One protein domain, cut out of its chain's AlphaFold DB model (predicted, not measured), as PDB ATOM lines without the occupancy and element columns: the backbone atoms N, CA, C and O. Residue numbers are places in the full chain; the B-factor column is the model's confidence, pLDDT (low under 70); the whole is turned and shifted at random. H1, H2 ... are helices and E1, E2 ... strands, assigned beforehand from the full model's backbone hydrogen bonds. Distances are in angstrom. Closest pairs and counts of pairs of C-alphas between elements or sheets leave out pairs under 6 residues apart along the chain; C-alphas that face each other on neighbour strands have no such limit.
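What this domain is: This is residues 8 to 166 of the 457 residues of the protein "Spn2 protein" of Symbiodinium sp. KB8 (UniProt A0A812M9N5). A strongly twisted sheet of five strands has the helices H2, H3 and H4 packed on one face, with H3 touching both of the others, while H1, H5 and H6 gather loosely at the end where E1 turns back into E2. The printed part has 159 residues with six named helices and five named strands, in the order H1 H2 E1 E2 E3 E4 E5 H3 H4 H5 H6. The sheet, in the order E4 E3 E2 E1 E5, is antiparallel throughout; the class is mixed, helices and strands. The whole is compact, with a radius of gyration of the C-alphas of 15.0 A and spans of 41 by 33 by 23 A.

How they stand to each other: Start at H1, residues 8 to 17, which is not on the sheet. Next comes H2, residues 26 to 36, over the edge strand E4, residues 75 to 79, at a height over the sheet of 8.7 A; the closest C-alphas, of Gln 32 and Val 78, are 6.1 A apart. E1, residues 42 to 52, E2, residues 55 to 63, E3, residues 68 to 72, and E4 form a meander, each strand the antiparallel neighbour of the one before. Look for N 46 and O 61 of E1 and E2 at 2.9 A, N 69 and O 62 of E3 and E2 at 2.8 A, and N 70 and O 77 of E3 and E4 at 3.0 A. E5, residues 88 to 94, pairs with E1 through N 43 and O 93, 2.8 A apart. H3, residues 97 to 106, touches H2 at a shallow tilt of 29 degrees, opposite ways; the closest C-alphas, of Leu 33 and Lys 104, are 6.1 A apart. H3 and H4, residues 119 to 128, form a helical hairpin; the closest C-alphas, of Arg 102 and Ile 126, are 5.3 A apart. H4 runs along E2, at 24 degrees on the local plane. H2, H3 and H4 on the same face make two layers, helices on one face of a sheet. H5, residues 141 to 149, only grazes the sheet and only just touches H1, with 3 pairs of C-alphas within 8 A; the closest, of Val 9 and Phe 146, are 6.5 A apart. H6, residues 152 to 155, is close to H1 but not clearly touching; the closest C-alphas, of Trp 16 and His 154, are 5.7 A apart. Every O i to N i+4 pair is within hydrogen-bond range in H3 and H4, against 4 of 6 in H1, 5 of 7 in H2 and 3 of 5 in H5; H6 is too short for such a pair.

Where its parts are: Find C-alpha 8, where H1 begins, at (207.069, 195.251, 163.869). E1 begins at C-alpha 42, (233.508, 194.231, 187.466), bends by 52 degrees at residue 49 and measures 30.3 A; E2 measures 24.5 A and E5 17.9 A. H6 ends at C-alpha 155, (206.876, 179.928, 170.812).

The domain as a whole: The C-alphas farthest apart, of Gly 40 and Met 151, are 41.9 A apart. The printed part has no cut; the links H3 to H4 and H4 to H5 are long, with 12 residues each. The mean pLDDT of the printed part is 95.8, and no printed residue is under 70.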
ATOM      1  N   VAL A   8     205.949 195.950 163.221       94.50
ATOM      2  CA  VAL A   8     207.069 195.251 163.869       94.50
ATOM      3  C   VAL A   8     206.826 193.753 164.084       94.50
ATOM      4  O   VAL A   8     207.777 192.984 164.097       94.50
ATOM      5  N   VAL A   9     205.571 193.318 164.234       95.81
ATOM      6  CA  VAL A   9     205.231 191.891 164.283       95.81
ATOM      7  C   VAL A   9     205.390 191.273 162.896       95.81
ATOM      8  O   VAL A   9     205.938 190.182 162.793       95.81
ATOM      9  N   GLU A  10     204.954 191.964 161.837       95.31
ATOM     10  CA  GLU A  10     205.154 191.509 160.453       95.31
ATOM     11  C   GLU A  10     206.641 191.411 160.093       95.31
ATOM     12  O   GLU A  10     207.070 190.378 159.580       95.31
ATOM     13  N   ASP A  11     207.433 192.430 160.441       94.25
ATOM     14  CA  ASP A  11     208.884 192.444 160.216       94.25
ATOM     15  C   ASP A  11     209.561 191.237 160.904       94.25
ATOM     16  O   ASP A  11     210.447 190.586 160.343       94.25
ATOM     17  N   GLU A  12     209.084 190.877 162.099       96.12
ATOM     18  CA  GLU A  12     209.647 189.809 162.923       96.12
ATOM     19  C   GLU A  12     209.236 188.390 162.480       96.12
ATOM     20  O   GLU A  12     209.926 187.420 162.798       96.12
ATOM     21  N   LYS A  13     208.161 188.219 161.698       96.44
ATOM     22  CA  LYS A  13     207.726 186.880 161.240       96.44
ATOM     23  C   LYS A  13     208.816 186.131 160.478       96.44
ATOM     24  O   LYS A  13     208.924 184.910 160.606       96.44
ATOM     25  N   THR A  14     209.648 186.849 159.728       94.62
ATOM     26  CA  THR A  14     210.792 186.268 159.009       94.62
ATOM     27  C   THR A  14     211.801 185.626 159.971       94.62
ATOM     28  O   THR A  14     212.258 184.506 159.736       94.62
ATOM     29  N   ASN A  15     212.057 186.264 161.120       95.31
ATOM     30  CA  ASN A  15     212.923 185.747 162.183       95.31
ATOM     31  C   ASN A  15     212.365 184.493 162.869       95.31
ATOM     32  O   ASN A  15     213.139 183.701 163.411       95.31
ATOM     33  N   TRP A  16     211.041 184.308 162.876       95.44
ATOM     34  CA  TRP A  16     210.402 183.157 163.517       95.44
ATOM     35  C   TRP A  16     210.520 181.878 162.702       95.44
ATOM     36  O   TRP A  16     210.699 180.799 163.276       95.44
ATOM     37  N   VAL A  17     210.435 182.009 161.379       93.88
ATOM     38  CA  VAL A  17     210.577 180.888 160.444       93.88
ATOM     39  C   VAL A  17     212.041 180.475 160.329       93.88
ATOM     40  O   VAL A  17     212.327 179.282 160.274       93.88
ATOM     41  N   ALA A  18     212.962 181.442 160.384       93.62
ATOM     42  CA  ALA A  18     214.396 181.190 160.350       93.62
ATOM     43  C   ALA A  18     214.862 180.212 161.444       93.62
ATOM     44  O   ALA A  18     214.240 180.052 162.511       93.62
ATOM     45  N   ASP A  19     216.001 179.571 161.186       93.56
ATOM     46  CA  ASP A  19     216.656 178.731 162.176       93.56
ATOM     47  C   ASP A  19     216.945 179.518 163.453       93.56
ATOM     48  O   ASP A  19     217.239 180.716 163.455       93.56
ATOM     49  N   HIS A  20     216.811 178.833 164.587       95.00
ATOM     50  CA  HIS A  20     217.079 179.440 165.881       95.00
ATOM     51  C   HIS A  20     218.590 179.465 166.147       95.00
ATOM     52  O   HIS A  20     219.121 178.631 166.885       95.00
ATOM     53  N   CYS A  21     219.259 180.391 165.465       95.94
ATOM     54  CA  CYS A  21     220.707 180.510 165.382       95.94
ATOM     55  C   CYS A  21     221.135 181.991 165.451       95.94
ATOM     56  O   CYS A  21     220.307 182.883 165.244       95.94
ATOM     57  N   LEU A  22     222.393 182.274 165.802       96.69
ATOM     58  CA  LEU A  22     222.905 183.647 165.958       96.69
ATOM     59  C   LEU A  22     223.508 184.226 164.675       96.69
ATOM     60  O   LEU A  22     223.677 185.445 164.601       96.69
ATOM     61  N   GLN A  23     223.794 183.382 163.676       96.25
ATOM     62  CA  GLN A  23     224.449 183.756 162.413       96.25
ATOM     63  C   GLN A  23     225.759 184.522 162.655       96.25
ATOM     64  O   GLN A  23     225.806 185.753 162.629       96.25
ATOM     65  N   ILE A  24     226.836 183.784 162.921       97.75
ATOM     66  CA  ILE A  24     228.129 184.369 163.283       97.75
ATOM     67  C   ILE A  24     228.843 184.940 162.052       97.75
ATOM     68  O   ILE A  24     229.220 184.212 161.136       97.75
ATOM     69  N   ASN A  25     229.102 186.246 162.067       98.12
ATOM     70  CA  ASN A  25     230.001 186.910 161.134       98.12
ATOM     71  C   ASN A  25     231.451 186.825 161.646       98.12
ATOM     72  O   ASN A  25     231.784 187.414 162.678       98.12
ATOM     73  N   VAL A  26     232.306 186.103 160.914       98.06
ATOM     74  CA  VAL A  26     233.695 185.802 161.312       98.06
ATOM     75  C   VAL A  26     234.541 187.071 161.455       98.06
ATOM     76  O   VAL A  26     235.156 187.281 162.494       98.06
ATOM     77  N   GLU A  27     234.490 187.985 160.485       97.69
ATOM     78  CA  GLU A  27     235.282 189.224 160.532       97.69
ATOM     79  C   GLU A  27     234.918 190.113 161.731       97.69
ATOM     80  O   GLU A  27     235.774 190.712 162.388       97.69
ATOM     81  N   ARG A  28     233.619 190.231 162.035       97.94
ATOM     82  CA  ARG A  28     233.152 190.948 163.229       97.94
ATOM     83  C   ARG A  28     233.565 190.225 164.497       97.94
ATOM     84  O   ARG A  28     233.964 190.904 165.441       97.94
ATOM     85  N   ARG A  29     233.485 188.893 164.520       98.06
ATOM     86  CA  ARG A  29     233.918 188.085 165.659       98.06
ATOM     87  C   ARG A  29     235.376 188.365 165.994       98.06
ATOM     88  O   ARG A  29     235.648 188.712 167.136       98.06
ATOM     89  N   ASP A  30     236.274 188.323 165.018       97.94
ATOM     90  CA  ASP A  30     237.710 188.527 165.245       97.94
ATOM     91  C   ASP A  30     238.013 189.910 165.833       97.94
ATOM     92  O   ASP A  30     238.749 190.028 166.815       97.94
ATOM     93  N   ARG A  31     237.370 190.963 165.309       97.44
ATOM     94  CA  ARG A  31     237.487 192.321 165.870       97.44
ATOM     95  C   ARG A  31     236.939 192.414 167.293       97.44
ATOM     96  O   ARG A  31     237.535 193.063 168.146       97.44
ATOM     97  N   GLN A  32     235.798 191.781 167.561       98.19
ATOM     98  CA  GLN A  32     235.155 191.831 168.875       98.19
ATOM     99  C   GLN A  32     235.915 191.031 169.930       98.19
ATOM    100  O   GLN A  32     236.003 191.485 171.067       98.19
ATOM    101  N   LEU A  33     236.514 189.895 169.562       98.19
ATOM    102  CA  LEU A  33     237.333 189.083 170.464       98.19
ATOM    103  C   LEU A  33     238.503 189.886 171.048       98.19
ATOM    104  O   LEU A  33     238.789 189.765 172.238       98.19
ATOM    105  N   GLN A  34     239.122 190.762 170.248       97.12
ATOM    106  CA  GLN A  34     240.174 191.672 170.718       97.12
ATOM    107  C   GLN A  34     239.657 192.696 171.740       97.12
ATOM    108  O   GLN A  34     240.397 193.122 172.625       97.12
ATOM    109  N   SER A  35     238.388 193.095 171.633       97.75
ATOM    110  CA  SER A  35     237.757 194.048 172.550       97.75
ATOM    111  C   SER A  35     237.251 193.397 173.837       97.75
ATOM    112  O   SER A  35     237.248 194.057 174.870       97.75
ATOM    113  N   VAL A  36     236.867 192.113 173.821       97.75
ATOM    114  CA  VAL A  36     236.415 191.402 175.036       97.75
ATOM    115  C   VAL A  36     237.500 191.387 176.112       97.75
ATOM    116  O   VAL A  36     237.200 191.621 177.279       97.75
ATOM    117  N   GLY A  37     238.767 191.207 175.725       96.56
ATOM    118  CA  GLY A  37     239.896 191.232 176.661       96.56
ATOM    119  C   GLY A  37     240.138 192.589 177.337       96.56
ATOM    120  O   GLY A  37     240.912 192.653 178.286       96.56
ATOM    121  N   LYS A  38     239.488 193.666 176.872       98.06
ATOM    122  CA  LYS A  38     239.639 195.025 177.416       98.06
ATOM    123  C   LYS A  38     238.635 195.365 178.516       98.06
ATOM    124  O   LYS A  38     238.809 196.386 179.173       98.06
ATOM    125  N   PHE A  39     237.601 194.543 178.712       98.31
ATOM    126  CA  PHE A  39     236.651 194.748 179.806       98.31
ATOM    127  C   PHE A  39     237.346 194.590 181.162       98.31
ATOM    128  O   PHE A  39     238.180 193.700 181.335       98.31
ATOM    129  N   GLY A  40     236.961 195.407 182.136       98.06
ATOM    130  CA  GLY A  40     237.365 195.295 183.530       98.06
ATOM    131  C   GLY A  40     236.820 194.044 184.226       98.06
ATOM    132  O   GLY A  40     236.076 193.245 183.656       98.06
ATOM    133  N   GLU A  41     237.208 193.871 185.488       98.12
ATOM    134  CA  GLU A  41     236.834 192.700 186.295       98.12
ATOM    135  C   GLU A  41     235.410 192.782 186.858       98.12
ATOM    136  O   GLU A  41     234.790 191.756 187.133       98.12
ATOM    137  N   GLN A  42     234.872 193.994 187.007       98.25
ATOM    138  CA  GLN A  42     233.508 194.231 187.466       98.25
ATOM    139  C   GLN A  42     232.616 194.564 186.273       98.25
ATOM    140  O   GLN A  42     232.856 195.537 185.562       98.25
ATOM    141  N   LEU A  43     231.567 193.769 186.078       98.31
ATOM    142  CA  LEU A  43     230.574 193.963 185.030       98.31
ATOM    143  C   LEU A  43     229.204 194.273 185.625       98.31
ATOM    144  O   LEU A  43     228.897 193.946 186.777       98.31
ATOM    145  N   HIS A  44     228.367 194.868 184.788       98.19
ATOM    146  CA  HIS A  44     226.989 195.211 185.081       98.19
ATOM    147  C   HIS A  44     226.095 194.790 183.915       98.19
ATOM    148  O   HIS A  44     226.432 195.029 182.754       98.19
ATOM    149  N   ILE A  45     224.941 194.192 184.218       98.25
ATOM    150  CA  ILE A  45     223.803 194.222 183.297       98.25
ATOM    151  C   ILE A  45     223.123 195.563 183.523       98.25
ATOM    152  O   ILE A  45     222.651 195.848 184.627       98.25
ATOM    153  N   CYS A  46     223.023 196.349 182.465       98.31
ATOM    154  CA  CYS A  46     222.283 197.595 182.459       98.31
ATOM    155  C   CYS A  46     221.161 197.539 181.427       98.31
ATOM    156  O   CYS A  46     221.166 196.702 180.521       98.31
ATOM    157  N   TRP A  47     220.196 198.441 181.558       98.06
ATOM    158  CA  TRP A  47     219.202 198.671 180.522       98.06
ATOM    159  C   TRP A  47     218.793 200.135 180.425       98.06
ATOM    160  O   TRP A  47     218.834 200.884 181.403       98.06
ATOM    161  N   SER A  48     218.355 200.536 179.238       97.69
ATOM    162  CA  SER A  48     217.728 201.831 178.972       97.69
ATOM    163  C   SER A  48     216.352 201.626 178.340       97.69
ATOM    164  O   SER A  48     216.049 200.572 177.775       97.69
ATOM    165  N   ARG A  49     215.464 202.616 178.469       97.25
ATOM    166  CA  ARG A  49     214.147 202.551 177.818       97.25
ATOM    167  C   ARG A  49     214.313 202.870 176.339       97.25
ATOM    168  O   ARG A  49     214.787 203.945 175.993       97.25
ATOM    169  N   CYS A  50     213.866 201.962 175.485       95.56
ATOM    170  CA  CYS A  50     213.878 202.114 174.041       95.56
ATOM    171  C   CYS A  50     212.447 202.111 173.493       95.56
ATOM    172  O   CYS A  50     211.541 201.472 174.041       95.56
ATOM    173  N   GLN A  51     212.244 202.825 172.390       94.75
ATOM    174  CA  GLN A  51     211.034 202.733 171.591       94.75
ATOM    175  C   GLN A  51     211.420 202.561 170.125       94.75
ATOM    176  O   GLN A  51     212.071 203.422 169.543       94.75
ATOM    177  N   GLN A  52     210.988 201.457 169.523       89.88
ATOM    178  CA  GLN A  52     211.260 201.149 168.124       89.88
ATOM    179  C   GLN A  52     209.979 200.666 167.455       89.88
ATOM    180  O   GLN A  52     209.295 199.785 167.974       89.88
ATOM    181  N   ASN A  53     209.631 201.262 166.311       89.12
ATOM    182  CA  ASN A  53     208.447 200.897 165.524       89.12
ATOM    183  C   ASN A  53     207.146 200.830 166.356       89.12
ATOM    184  O   ASN A  53     206.309 199.952 166.155       89.12
ATOM    185  N   GLY A  54     206.989 201.747 167.317       90.00
ATOM    186  CA  GLY A  54     205.809 201.824 168.187       90.00
ATOM    187  C   GLY A  54     205.806 200.865 169.384       90.00
ATOM    188  O   GLY A  54     204.931 200.987 170.236       90.00
ATOM    189  N   ILE A  55     206.788 199.967 169.503       94.12
ATOM    190  CA  ILE A  55     206.962 199.099 170.673       94.12
ATOM    191  C   ILE A  55     207.944 199.737 171.645       94.12
ATOM    192  O   ILE A  55     209.041 200.138 171.265       94.12
ATOM    193  N   ARG A  56     207.555 199.781 172.920       95.00
ATOM    194  CA  ARG A  56     208.436 200.129 174.036       95.00
ATOM    195  C   ARG A  56     209.047 198.872 174.640       95.00
ATOM    196  O   ARG A  56     208.332 197.908 174.894       95.00
ATOM    197  N   TYR A  57     210.341 198.900 174.906       96.88
ATOM    198  CA  TYR A  57     211.036 197.822 175.599       96.88
ATOM    199  C   TYR A  57     212.258 198.363 176.334       96.88
ATOM    200  O   TYR A  57     212.694 199.489 176.105       96.88
ATOM    201  N   ASN A  58     212.799 197.563 177.237       97.81
ATOM    202  CA  ASN A  58     214.068 197.826 177.886       97.81
ATOM    203  C   ASN A  58     215.169 197.202 177.028       97.81
ATOM    204  O   ASN A  58     215.182 195.988 176.807       97.81
ATOM    205  N   HIS A  59     216.072 198.039 176.529       97.81
ATOM    206  CA  HIS A  59     217.244 197.607 175.787       97.81
ATOM    207  C   HIS A  59     218.367 197.278 176.766       97.81
ATOM    208  O   HIS A  59     218.839 198.167 177.469       97.81
ATOM    209  N   PHE A  60     218.745 196.004 176.845       98.25
ATOM    210  CA  PHE A  60     219.746 195.496 177.782       98.25
ATOM    211  C   PHE A  60     221.148 195.459 177.168       98.25
ATOM    212  O   PHE A  60     221.317 195.179 175.984       98.25
ATOM    213  N   PHE A  61     222.165 195.674 177.995       98.44
ATOM    214  CA  PHE A  61     223.570 195.601 177.597       98.44
ATOM    215  C   PHE A  61     224.464 195.225 178.783       98.44
ATOM    216  O   PHE A  61     224.072 195.369 179.943       98.44
ATOM    217  N   VAL A  62     225.663 194.720 178.488       98.50
ATOM    218  CA  VAL A  62     226.687 194.381 179.489       98.50
ATOM    219  C   VAL A  62     227.806 195.413 179.424       98.50
ATOM    220  O   VAL A  62     228.303 195.710 178.341       98.50
ATOM    221  N   THR A  63     228.214 195.960 180.567       98.44
ATOM    222  CA  THR A  63     229.235 197.017 180.627       98.44
ATOM    223  C   THR A  63     230.091 196.932 181.889       98.44
ATOM    224  O   THR A  63     229.606 196.524 182.938       98.44
ATOM    225  N   ASP A  64     231.358 197.329 181.795       98.00
ATOM    226  CA  ASP A  64     232.253 197.638 182.928       98.00
ATOM    227  C   ASP A  64     232.305 199.161 183.207       98.00
ATOM    228  O   ASP A  64     233.225 199.651 183.858       98.00
ATOM    229  N   LEU A  65     231.331 199.913 182.670       96.94
ATOM    230  CA  LEU A  65     231.231 201.379 182.643       96.94
ATOM    231  C   LEU A  65     232.211 202.099 181.697       96.94
ATOM    232  O   LEU A  65     232.110 203.316 181.547       96.94
ATOM    233  N   VAL A  66     233.107 201.376 181.020       97.19
ATOM    234  CA  VAL A  66     234.052 201.920 180.025       97.19
ATOM    235  C   VAL A  66     233.769 201.336 178.639       97.19
ATOM    236  O   VAL A  66     233.637 202.057 177.652       97.19
ATOM    237  N   HIS A  67     233.640 200.021 178.572       98.38
ATOM    238  CA  HIS A  67     233.280 199.211 177.427       98.38
ATOM    239  C   HIS A  67     231.844 198.714 177.569       98.38
ATOM    240  O   HIS A  67     231.352 198.416 178.659       98.38
ATOM    241  N   THR A  68     231.155 198.608 176.443       98.38
ATOM    242  CA  THR A  68     229.781 198.120 176.364       98.38
ATOM    243  C   THR A  68     229.684 197.050 175.296       98.38
ATOM    244  O   THR A  68     230.253 197.183 174.211       98.38
ATOM    245  N   MET A  69     228.970 195.977 175.624       98.50
ATOM    246  CA  MET A  69     228.566 194.918 174.715       98.50
ATOM    247  C   MET A  69     227.039 194.893 174.647       98.50
ATOM    248  O   MET A  69     226.368 194.646 175.652       98.50
ATOM    249  N   GLU A  70     226.488 195.136 173.461       97.94
ATOM    250  CA  GLU A  70     225.043 195.224 173.248       97.94
ATOM    251  C   GLU A  70     224.606 194.569 171.938       97.94
ATOM    252  O   GLU A  70     225.334 194.580 170.943       97.94
ATOM    253  N   PHE A  71     223.409 193.977 171.933       97.81
ATOM    254  CA  PHE A  71     222.878 193.291 170.758       97.81
ATOM    255  C   PHE A  71     221.808 194.138 170.081       97.81
ATOM    256  O   PHE A  71     220.725 194.329 170.631       97.81
ATOM    257  N   LEU A  72     222.125 194.653 168.896       97.00
ATOM    258  CA  LEU A  72     221.262 195.546 168.130       97.00
ATOM    259  C   LEU A  72     220.710 194.833 166.896       97.00
ATOM    260  O   LEU A  72     221.189 193.770 166.508       97.00
ATOM    261  N   THR A  73     219.766 195.472 166.205       95.25
ATOM    262  CA  THR A  73     219.236 194.982 164.918       95.25
ATOM    263  C   THR A  73     220.311 194.771 163.852       95.25
ATOM    264  O   THR A  73     220.122 193.978 162.938       95.25
ATOM    265  N   THR A  74     221.446 195.465 163.962       96.88
ATOM    266  CA  THR A  74     222.593 195.325 163.055       96.88
ATOM    267  C   THR A  74     223.576 194.232 163.477       96.88
ATOM    268  O   THR A  74     224.592 194.055 162.803       96.88
ATOM    269  N   GLY A  75     223.309 193.520 164.571       97.62
ATOM    270  CA  GLY A  75     224.188 192.526 165.179       97.62
ATOM    271  C   GLY A  75     224.771 192.974 166.521       97.62
ATOM    272  O   GLY A  75     224.474 194.055 167.033       97.62
ATOM    273  N   LEU A  76     225.603 192.115 167.108       98.19
ATOM    274  CA  LEU A  76     226.323 192.400 168.346       98.19
ATOM    275  C   LEU A  76     227.337 193.511 168.090       98.19
ATOM    276  O   LEU A  76     228.045 193.479 167.080       98.19
ATOM    277  N   GLN A  77     227.437 194.455 169.017       98.19
ATOM    278  CA  GLN A  77     228.438 195.511 169.013       98.19
ATOM    279  C   GLN A  77     229.238 195.488 170.314       98.19
ATOM    280  O   GLN A  77     228.708 195.168 171.376       98.19
ATOM    281  N   VAL A  78     230.530 195.805 170.205       98.12
ATOM    282  CA  VAL A  78     231.442 195.975 171.340       98.12
ATOM    283  C   VAL A  78     232.200 197.277 171.126       98.12
ATOM    284  O   VAL A  78     232.922 197.401 170.135       98.12
ATOM    285  N   HIS A  79     232.025 198.247 172.017       97.69
ATOM    286  CA  HIS A  79     232.593 199.588 171.868       97.69
ATOM    287  C   HIS A  79     232.925 200.228 173.218       97.69
ATOM    288  O   HIS A  79     232.459 199.771 174.255       97.69
ATOM    289  N   SER A  80     233.680 201.328 173.200       97.25
ATOM    290  CA  SER A  80     234.035 202.134 174.380       97.25
ATOM    291  C   SER A  80     233.333 203.498 174.417       97.25
ATOM    292  O   SER A  80     233.820 204.443 175.034       97.25
ATOM    293  N   ASN A  81     232.228 203.648 173.679       94.38
ATOM    294  CA  ASN A  81     231.433 204.873 173.716       94.38
ATOM    295  C   ASN A  81     230.882 205.107 175.125       94.38
ATOM    296  O   ASN A  81     230.450 204.161 175.785       94.38
ATOM    297  N   ALA A  82     230.844 206.373 175.541       85.81
ATOM    298  CA  ALA A  82     230.235 206.762 176.803       85.81
ATOM    299  C   ALA A  82     228.766 206.312 176.857       85.81
ATOM    300  O   ALA A  82     228.011 206.500 175.897       85.81
ATOM    301  N   LEU A  83     228.365 205.737 177.991       91.75
ATOM    302  CA  LEU A  83     226.984 205.332 178.232       91.75
ATOM    303  C   LEU A  83     226.070 206.560 178.192       91.75
ATOM    304  O   LEU A  83     226.267 207.524 178.933       91.75
ATOM    305  N   GLN A  84     225.049 206.521 177.338       90.69
ATOM    306  CA  GLN A  84     224.051 207.584 177.281       90.69
ATOM    307  C   GLN A  84     223.052 207.407 178.429       90.69
ATOM    308  O   GLN A  84     222.334 206.410 178.502       90.69
ATOM    309  N   ALA A  85     223.014 208.370 179.349       89.56
ATOM    310  CA  ALA A  85     222.030 208.406 180.424       89.56
ATOM    311  C   ALA A  85     220.633 208.830 179.900       89.56
ATOM    312  O   ALA A  85     220.555 209.611 178.951       89.56
ATOM    313  N   PRO A  86     219.528 208.389 180.537       96.31
ATOM    314  CA  PRO A  86     219.488 207.519 181.711       96.31
ATOM    315  C   PRO A  86     219.561 206.025 181.355       96.31
ATOM    316  O   PRO A  86     218.885 205.546 180.445       96.31
ATOM    317  N   TYR A  87     220.316 205.274 182.155       97.25
ATOM    318  CA  TYR A  87     220.286 203.813 182.194       97.25
ATOM    319  C   TYR A  87     220.139 203.335 183.643       97.25
ATOM    320  O   TYR A  87     220.373 204.090 184.587       97.25
ATOM    321  N   TYR A  88     219.740 202.080 183.815       97.75
ATOM    322  CA  TYR A  88     219.502 201.457 185.112       97.75
ATOM    323  C   TYR A  88     220.347 200.195 185.236       97.75
ATOM    324  O   TYR A  88     220.456 199.427 184.281       97.75
ATOM    325  N   VAL A  89     220.942 199.976 186.408       97.75
ATOM    326  CA  VAL A  89     221.681 198.746 186.718       97.75
ATOM    327  C   VAL A  89     220.686 197.689 187.186       97.75
ATOM    328  O   VAL A  89     219.953 197.907 188.147       97.75
ATOM    329  N   ASP A  90     220.660 196.552 186.500       97.12
ATOM    330  CA  ASP A  90     219.842 195.393 186.862       97.12
ATOM    331  C   ASP A  90     220.615 194.416 187.756       97.12
ATOM    332  O   ASP A  90     220.088 193.946 188.760       97.12
ATOM    333  N   ALA A  91     221.879 194.146 187.422       96.62
ATOM    334  CA  ALA A  91     222.746 193.253 188.184       96.62
ATOM    335  C   ALA A  91     224.215 193.675 188.066       96.62
ATOM    336  O   ALA A  91     224.618 194.239 187.051       96.62
ATOM    337  N   SER A  92     225.017 193.356 189.083       97.06
ATOM    338  CA  SER A  92     226.476 193.536 189.088       97.06
ATOM    339  C   SER A  92     227.147 192.195 189.378       97.06
ATOM    340  O   SER A  92     226.690 191.468 190.257       97.06
ATOM    341  N   PHE A  93     228.198 191.844 188.639       97.38
ATOM    342  CA  PHE A  93     228.849 190.534 188.718       97.38
ATOM    343  C   PHE A  93     230.316 190.593 188.272       97.38
ATOM    344  O   PHE A  93     230.712 191.496 187.540       97.38
ATOM    345  N   ALA A  94     231.125 189.632 188.717       97.38
ATOM    346  CA  ALA A  94     232.531 189.540 188.331       97.38
ATOM    347  C   ALA A  94     232.699 188.887 186.947       97.38
ATOM    348  O   ALA A  94     231.998 187.925 186.614       97.38
ATOM    349  N   LYS A  95     233.672 189.360 186.164       97.81
ATOM    350  CA  LYS A  95     234.106 188.764 184.893       97.81
ATOM    351  C   LYS A  95     234.977 187.530 185.156       97.81
ATOM    352  O   LYS A  95     236.190 187.541 184.985       97.81
ATOM    353  N   THR A  96     234.354 186.440 185.591       96.69
ATOM    354  CA  THR A  96     235.047 185.149 185.721       96.69
ATOM    355  C   THR A  96     235.467 184.607 184.348       96.69
ATOM    356  O   THR A  96     234.949 185.036 183.314       96.69
ATOM    357  N   SER A  97     236.346 183.602 184.316       95.88
ATOM    358  CA  SER A  97     236.735 182.924 183.068       95.88
ATOM    359  C   SER A  97     235.539 182.331 182.312       95.88
ATOM    360  O   SER A  97     235.517 182.325 181.083       95.88
ATOM    361  N   GLU A  98     234.513 181.872 183.033       93.56
ATOM    362  CA  GLU A  98     233.274 181.349 182.456       93.56
ATOM    363  C   GLU A  98     232.418 182.458 181.821       93.56
ATOM    364  O   GLU A  98     231.881 182.285 180.727       93.56
ATOM    365  N   VAL A  99     232.324 183.620 182.478       96.69
ATOM    366  CA  VAL A  99     231.652 184.812 181.935       96.69
ATOM    367  C   VAL A  99     232.374 185.302 180.683       96.69
ATOM    368  O   VAL A  99     231.739 185.504 179.648       96.69
ATOM    369  N   GLU A 100     233.698 185.443 180.746       97.94
ATOM    370  CA  GLU A 100     234.508 185.868 179.604       97.94
ATOM    371  C   GLU A 100     234.380 184.881 178.434       97.94
ATOM    372  O   GLU A 100     234.246 185.290 177.279       97.94
ATOM    373  N   HIS A 101     234.355 183.573 178.715       96.50
ATOM    374  CA  HIS A 101     234.102 182.553 177.702       96.50
ATOM    375  C   HIS A 101     232.761 182.783 176.990       96.50
ATOM    376  O   HIS A 101     232.726 182.820 175.759       96.50
ATOM    377  N   ARG A 102     231.677 183.034 177.734       97.38
ATOM    378  CA  ARG A 102     230.360 183.327 177.143       97.38
ATOM    379  C   ARG A 102     230.333 184.628 176.347       97.38
ATOM    380  O   ARG A 102     229.725 184.661 175.278       97.38
ATOM    381  N   MET A 103     231.028 185.673 176.805       98.44
ATOM    382  CA  MET A 103     231.208 186.908 176.024       98.44
ATOM    383  C   MET A 103     231.854 186.610 174.664       98.44
ATOM    384  O   MET A 103     231.388 187.096 173.637       98.44
ATOM    385  N   LYS A 104     232.886 185.754 174.635       97.88
ATOM    386  CA  LYS A 104     233.562 185.329 173.395       97.88
ATOM    387  C   LYS A 104     232.684 184.450 172.501       97.88
ATOM    388  O   LYS A 104     232.821 184.511 171.279       97.88
ATOM    389  N   GLN A 105     231.802 183.628 173.076       97.56
ATOM    390  CA  GLN A 105     230.892 182.761 172.313       97.56
ATOM    391  C   GLN A 105     229.878 183.559 171.486       97.56
ATOM    392  O   GLN A 105     229.544 183.137 170.381       97.56
ATOM    393  N   VAL A 106     229.423 184.714 171.982       98.12
ATOM    394  CA  VAL A 106     228.441 185.549 171.270       98.12
ATOM    395  C   VAL A 106     229.070 186.531 170.272       98.12
ATOM    396  O   VAL A 106     228.344 187.116 169.464       98.12
ATOM    397  N   CYS A 107     230.396 186.708 170.270       98.50
ATOM    398  CA  CYS A 107     231.091 187.580 169.320       98.50
ATOM    399  C   CYS A 107     230.747 187.241 167.857       98.50
ATOM    400  O   CYS A 107     230.815 186.091 167.428       98.50
ATOM    401  N   GLY A 108     230.411 188.269 167.078       98.19
ATOM    402  CA  GLY A 108     230.037 188.178 165.667       98.19
ATOM    403  C   GLY A 108     228.558 187.888 165.401       98.19
ATOM    404  O   GLY A 108     228.193 187.794 164.235       98.19
ATOM    405  N   SER A 109     227.705 187.754 166.421       98.25
ATOM    406  CA  SER A 109     226.270 187.470 166.234       98.25
ATOM    407  C   SER A 109     225.554 188.544 165.402       98.25
ATOM    408  O   SER A 109     225.737 189.735 165.654       98.25
ATOM    409  N   MET A 110     224.703 188.141 164.453       97.50
ATOM    410  CA  MET A 110     223.991 189.046 163.531       97.50
ATOM    411  C   MET A 110     222.465 188.915 163.579       97.50
ATOM    412  O   MET A 110     221.769 189.897 163.335       97.50
ATOM    413  N   ALA A 111     221.936 187.730 163.895       96.12
ATOM    414  CA  ALA A 111     220.515 187.399 163.753       96.12
ATOM    415  C   ALA A 111     219.645 187.925 164.906       96.12
ATOM    416  O   ALA A 111     218.986 187.152 165.609       96.12
ATOM    417  N   TYR A 112     219.652 189.236 165.128       97.25
ATOM    418  CA  TYR A 112     218.827 189.862 166.154       97.25
ATOM    419  C   TYR A 112     217.337 189.618 165.898       97.25
ATOM    420  O   TYR A 112     216.842 189.762 164.781       97.25
ATOM    421  N   SER A 113     216.621 189.269 166.960       97.25
ATOM    422  CA  SER A 113     215.172 189.087 166.953       97.25
ATOM    423  C   SER A 113     214.624 189.631 168.265       97.25
ATOM    424  O   SER A 113     214.988 189.138 169.330       97.25
ATOM    425  N   VAL A 114     213.734 190.624 168.199       96.50
ATOM    426  CA  VAL A 114     213.083 191.234 169.371       96.50
ATOM    427  C   VAL A 114     212.407 190.173 170.247       96.50
ATOM    428  O   VAL A 114     212.393 190.307 171.473       96.50
ATOM    429  N   SER A 115     211.874 189.108 169.641       96.31
ATOM    430  CA  SER A 115     211.107 188.095 170.363       96.31
ATOM    431  C   SER A 115     211.852 186.792 170.671       96.31
ATOM    432  O   SER A 115     211.512 186.139 171.654       96.31
ATOM    433  N   LEU A 116     212.855 186.391 169.879       96.56
ATOM    434  CA  LEU A 116     213.557 185.105 170.050       96.56
ATOM    435  C   LEU A 116     215.019 185.250 170.494       96.56
ATOM    436  O   LEU A 116     215.555 184.351 171.144       96.56
ATOM    437  N   ARG A 117     215.692 186.338 170.106       96.94
ATOM    438  CA  ARG A 117     217.137 186.552 170.311       96.94
ATOM    439  C   ARG A 117     217.425 188.035 170.540       96.94
ATOM    440  O   ARG A 117     218.115 188.674 169.751       96.94
ATOM    441  N   ASN A 118     216.811 188.595 171.574       97.31
ATOM    442  CA  ASN A 118     216.933 190.020 171.877       97.31
ATOM    443  C   ASN A 118     218.132 190.310 172.788       97.31
ATOM    444  O   ASN A 118     218.857 189.413 173.226       97.31
ATOM    445  N   CYS A 119     218.327 191.588 173.083       98.06
ATOM    446  CA  CYS A 119     219.420 192.069 173.913       98.06
ATOM    447  C   CYS A 119     219.368 191.568 175.369       98.06
ATOM    448  O   CYS A 119     220.419 191.331 175.962       98.06
ATOM    449  N   GLU A 120     218.179 191.315 175.928       98.19
ATOM    450  CA  GLU A 120     218.041 190.747 177.276       98.19
ATOM    451  C   GLU A 120     218.515 189.291 177.326       98.19
ATOM    452  O   GLU A 120     219.266 188.934 178.233       98.19
ATOM    453  N   HIS A 121     218.151 188.478 176.325       98.06
ATOM    454  CA  HIS A 121     218.627 187.095 176.231       98.06
ATOM    455  C   HIS A 121     220.159 187.032 176.219       98.06
ATOM    456  O   HIS A 121     220.748 186.258 176.971       98.06
ATOM    457  N   LEU A 122     220.803 187.864 175.393       98.25
ATOM    458  CA  LEU A 122     222.261 187.893 175.279       98.25
ATOM    459  C   LEU A 122     222.924 188.369 176.580       98.25
ATOM    460  O   LEU A 122     223.876 187.740 177.044       98.25
ATOM    461  N   ALA A 123     222.405 189.430 177.207       98.12
ATOM    462  CA  ALA A 123     222.943 189.936 178.469       98.12
ATOM    463  C   ALA A 123     222.819 188.906 179.608       98.12
ATOM    464  O   ALA A 123     223.776 188.677 180.352       98.12
ATOM    465  N   ARG A 124     221.664 188.232 179.720       96.62
ATOM    466  CA  ARG A 124     221.440 187.156 180.701       96.62
ATOM    467  C   ARG A 124     222.306 185.934 180.416       96.62
ATOM    468  O   ARG A 124     222.849 185.360 181.358       96.62
ATOM    469  N   TYR A 125     222.509 185.584 179.145       97.25
ATOM    470  CA  TYR A 125     223.407 184.499 178.771       97.25
ATOM    471  C   TYR A 125     224.836 184.788 179.226       97.25
ATOM    472  O   TYR A 125     225.435 183.951 179.892       97.25
ATOM    473  N   ILE A 126     225.364 185.987 178.976       97.44
ATOM    474  CA  ILE A 126     226.703 186.369 179.451       97.44
ATOM    475  C   ILE A 126     226.798 186.265 180.979       97.44
ATOM    476  O   ILE A 126     227.701 185.609 181.502       97.44
ATOM    477  N   HIS A 127     225.839 186.851 181.695       96.00
ATOM    478  CA  HIS A 127     225.843 186.891 183.156       96.00
ATOM    479  C   HIS A 127     225.716 185.509 183.807       96.00
ATOM    480  O   HIS A 127     226.548 185.158 184.639       96.00
ATOM    481  N   SER A 128     224.709 184.713 183.434       92.69
ATOM    482  CA  SER A 128     224.346 183.487 184.164       92.69
ATOM    483  C   SER A 128     224.325 182.214 183.317       92.69
ATOM    484  O   SER A 128     224.003 181.149 183.839       92.69
ATOM    485  N   GLY A 129     224.608 182.300 182.015       92.94
ATOM    486  CA  GLY A 129     224.455 181.188 181.070       92.94
ATOM    487  C   GLY A 129     223.004 180.894 180.671       92.94
ATOM    488  O   GLY A 129     222.763 179.978 179.890       92.94
ATOM    489  N   SER A 130     222.027 181.655 181.174       91.75
ATOM    490  CA  SER A 130     220.605 181.474 180.857       91.75
ATOM    491  C   SER A 130     220.205 182.276 179.624       91.75
ATOM    492  O   SER A 130     220.331 183.498 179.617       91.75
ATOM    493  N   TRP A 131     219.636 181.616 178.617       95.38
ATOM    494  CA  TRP A 131     219.025 182.300 177.475       95.38
ATOM    495  C   TRP A 131     217.563 182.632 177.768       95.38
ATOM    496  O   TRP A 131     216.654 181.901 177.383       95.38
ATOM    497  N   VAL A 132     217.334 183.728 178.492       94.81
ATOM    498  CA  VAL A 132     215.992 184.136 178.923       94.81
ATOM    499  C   VAL A 132     215.775 185.638 178.764       94.81
ATOM    500  O   VAL A 132     216.650 186.435 179.090       94.81
ATOM    501  N   SER A 133     214.585 186.023 178.305       96.56
ATOM    502  CA  SER A 133     214.074 187.389 178.331       96.56
ATOM    503  C   SER A 133     212.796 187.449 179.157       96.56
ATOM    504  O   SER A 133     211.761 186.877 178.799       96.56
ATOM    505  N   TYR A 134     212.840 188.186 180.266       95.56
ATOM    506  CA  TYR A 134     211.666 188.412 181.103       95.56
ATOM    507  C   TYR A 134     210.631 189.283 180.398       95.56
ATOM    508  O   TYR A 134     209.431 189.136 180.630       95.56
ATOM    509  N   GLN A 135     211.079 190.126 179.468       96.75
ATOM    510  CA  GLN A 135     210.194 190.900 178.609       96.75
ATOM    511  C   GLN A 135     209.389 190.043 177.631       96.75
ATOM    512  O   GLN A 135     208.435 190.559 177.067       96.75
ATOM    513  N   MET A 136     209.740 188.768 177.435       96.06
ATOM    514  CA  MET A 136     209.009 187.828 176.579       96.06
ATOM    515  C   MET A 136     208.106 186.860 177.353       96.06
ATOM    516  O   MET A 136     207.443 186.020 176.745       96.06
ATOM    517  N   LEU A 137     208.034 186.975 178.684       92.62
ATOM    518  CA  LEU A 137     207.125 186.162 179.493       92.62
ATOM    519  C   LEU A 137     205.661 186.562 179.296       92.62
ATOM    520  O   LEU A 137     205.346 187.700 178.944       92.62
ATOM    521  N   GLN A 138     204.744 185.636 179.569       88.19
ATOM    522  CA  GLN A 138     203.311 185.911 179.493       88.19
ATOM    523  C   GLN A 138     202.926 187.087 180.414       88.19
ATOM    524  O   GLN A 138     203.328 187.137 181.573       88.19
ATOM    525  N   GLY A 139     202.151 188.044 179.893       89.56
ATOM    526  CA  GLY A 139     201.701 189.233 180.631       89.56
ATOM    527  C   GLY A 139     202.677 190.417 180.626       89.56
ATOM    528  O   GLY A 139     202.286 191.526 180.983       89.56
ATOM    529  N   SER A 140     203.919 190.229 180.175       94.31
ATOM    530  CA  SER A 140     204.832 191.341 179.888       94.31
ATOM    531  C   SER A 140     204.397 192.113 178.632       94.31
ATOM    532  O   SER A 140     203.552 191.648 177.860       94.31
ATOM    533  N   TYR A 141     204.975 193.293 178.395       95.25
ATOM    534  CA  TYR A 141     204.611 194.114 177.237       95.25
ATOM    535  C   TYR A 141     205.038 193.483 175.897       95.25
ATOM    536  O   TYR A 141     204.193 193.357 175.008       95.25
ATOM    537  N   LEU A 142     206.297 193.026 175.738       96.25
ATOM    538  CA  LEU A 142     206.693 192.340 174.494       96.25
ATOM    539  C   LEU A 142     205.999 190.982 174.372       96.25
ATOM    540  O   LEU A 142     205.486 190.670 173.301       96.25
ATOM    541  N   GLY A 143     205.898 190.218 175.466       95.38
ATOM    542  CA  GLY A 143     205.156 188.957 175.486       95.38
ATOM    543  C   GLY A 143     203.722 189.127 174.980       95.38
ATOM    544  O   GLY A 143     203.321 188.458 174.033       95.38
ATOM    545  N   SER A 144     202.968 190.086 175.520       94.44
ATOM    546  CA  SER A 144     201.594 190.368 175.066       94.44
ATOM    547  C   SER A 144     201.534 190.855 173.615       94.44
ATOM    548  O   SER A 144     200.550 190.611 172.921       94.44
ATOM    549  N   THR A 145     202.589 191.519 173.138       95.56
ATOM    550  CA  THR A 145     202.655 192.016 171.761       95.56
ATOM    551  C   THR A 145     202.883 190.891 170.759       95.56
ATOM    552  O   THR A 145     202.163 190.833 169.769       95.56
ATOM    553  N   PHE A 146     203.838 189.991 171.006       96.25
ATOM    554  CA  PHE A 146     204.252 188.978 170.028       96.25
ATOM    555  C   PHE A 146     203.560 187.621 170.199       96.25
ATOM    556  O   PHE A 146     203.195 187.009 169.197       96.25
ATOM    557  N   VAL A 147     203.356 187.143 171.434       93.19
ATOM    558  CA  VAL A 147     202.922 185.755 171.709       93.19
ATOM    559  C   VAL A 147     201.581 185.430 171.054       93.19
ATOM    560  O   VAL A 147     201.420 184.347 170.507       93.19
ATOM    561  N   GLN A 148     200.642 186.377 171.028       93.75
ATOM    562  CA  GLN A 148     199.327 186.183 170.402       93.75
ATOM    563  C   GLN A 148     199.375 185.962 168.878       93.75
ATOM    564  O   GLN A 148     198.407 185.470 168.305       93.75
ATOM    565  N   TYR A 149     200.480 186.332 168.221       95.19
ATOM    566  CA  TYR A 149     200.676 186.174 166.776       95.19
ATOM    567  C   TYR A 149     201.636 185.028 166.427       95.19
ATOM    568  O   TYR A 149     201.805 184.709 165.249       95.19
ATOM    569  N   MET A 150     202.290 184.420 167.421       95.00
ATOM    570  CA  MET A 150     203.212 183.309 167.214       95.00
ATOM    571  C   MET A 150     202.460 181.982 167.114       95.00
ATOM    572  O   MET A 150     201.558 181.699 167.896       95.00
ATOM    573  N   MET A 151     202.888 181.128 166.185       92.88
ATOM    574  CA  MET A 151     202.495 179.718 166.187       92.88
ATOM    575  C   MET A 151     203.219 178.970 167.313       92.88
ATOM    576  O   MET A 151     204.315 179.372 167.715       92.88
ATOM    577  N   ASP A 152     202.662 177.842 167.762       88.25
ATOM    578  CA  ASP A 152     203.255 177.009 168.819       88.25
ATOM    579  C   ASP A 152     204.725 176.679 168.537       88.25
ATOM    580  O   ASP A 152     205.575 176.821 169.408       88.25
ATOM    581  N   GLU A 153     205.060 176.319 167.296       89.00
ATOM    582  CA  GLU A 153     206.432 175.995 166.884       89.00
ATOM    583  C   GLU A 153     207.412 177.165 167.043       89.00
ATOM    584  O   GLU A 153     208.588 176.956 167.341       89.00
ATOM    585  N   HIS A 154     206.936 178.402 166.888       93.38
ATOM    586  CA  HIS A 154     207.743 179.604 167.088       93.38
ATOM    587  C   HIS A 154     207.888 179.928 168.574       93.38
ATOM    588  O   HIS A 154     208.980 180.277 169.019       93.38
ATOM    589  N   MET A 155     206.821 179.749 169.360       91.06
ATOM    590  CA  MET A 155     206.876 179.928 170.812       91.06
ATOM    591  C   MET A 155     207.877 178.968 171.463       91.06
ATOM    592  O   MET A 155     208.562 179.358 172.403       91.06
ATOM    593  N   LYS A 156     208.042 177.752 170.919       89.50
ATOM    594  CA  LYS A 156     209.063 176.784 171.363       89.50
ATOM    595  C   LYS A 156     210.497 177.274 171.189       89.50
ATOM    596  O   LYS A 156     211.394 176.699 171.785       89.50
ATOM    597  N   LYS A 157     210.738 178.294 170.360       93.19
ATOM    598  CA  LYS A 157     212.060 178.921 170.200       93.19
ATOM    599  C   LYS A 157     212.291 180.044 171.223       93.19
ATOM    600  O   LYS A 157     213.430 180.454 171.410       93.19
ATOM    601  N   SER A 158     211.236 180.555 171.862       93.12
ATOM    602  CA  SER A 158     211.346 181.617 172.868       93.12
ATOM    603  C   SER A 158     212.016 181.083 174.131       93.12
ATOM    604  O   SER A 158     211.673 179.996 174.599       93.12
ATOM    605  N   ASN A 159     212.973 181.837 174.682       93.19
ATOM    606  CA  ASN A 159     213.763 181.439 175.853       93.19
ATOM    607  C   ASN A 159     214.446 180.060 175.716       93.19
ATOM    608  O   ASN A 159     214.665 179.367 176.709       93.19
ATOM    609  N   CYS A 160     214.751 179.639 174.486       91.12
ATOM    610  CA  CYS A 160     215.548 178.449 174.210       91.12
ATOM    611  C   CYS A 160     216.931 178.868 173.739       91.12
ATOM    612  O   CYS A 160     217.053 179.829 172.994       91.12
ATOM    613  N   LEU A 161     217.975 178.140 174.133       93.38
ATOM    614  CA  LEU A 161     219.331 178.489 173.729       93.38
ATOM    615  C   LEU A 161     219.524 178.286 172.204       93.38
ATOM    616  O   LEU A 161     219.171 177.203 171.698       93.38
ATOM    617  N   PRO A 162     220.095 179.270 171.470       95.56
ATOM    618  CA  PRO A 162     220.485 179.132 170.068       95.56
ATOM    619  C   PRO A 162     221.391 177.928 169.832       95.56
ATOM    620  O   PRO A 162     222.168 177.546 170.706       95.56
ATOM    621  N   GLY A 163     221.279 177.318 168.651       92.25
ATOM    622  CA  GLY A 163     221.962 176.060 168.334       92.25
ATOM    623  C   GLY A 163     223.476 176.099 168.558       92.25
ATOM    624  O   GLY A 163     224.024 175.167 169.131       92.25
ATOM    625  N   GLU A 164     224.134 177.190 168.179       93.38
ATOM    626  CA  GLU A 164     225.593 177.351 168.231       93.38
ATOM    627  C   GLU A 164     226.138 177.562 169.645       93.38
ATOM    628  O   GLU A 164     227.329 177.376 169.883       93.38
ATOM    629  N   LEU A 165     225.280 177.964 170.586       94.19
ATOM    630  CA  LEU A 165     225.655 178.134 171.989       94.19
ATOM    631  C   LEU A 165     225.504 176.836 172.792       94.19
ATOM    632  O   LEU A 165     225.913 176.779 173.952       94.19
ATOM    633  N   ARG A 166     224.918 175.790 172.198       89.81
ATOM    634  CA  ARG A 166     224.759 174.487 172.844       89.81
ATOM    635  C   ARG A 166     226.074 173.732 172.775       89.81
ATOM    636  O   ARG A 166     226.550 173.384 171.700       89.81
TER     637      ARG A 166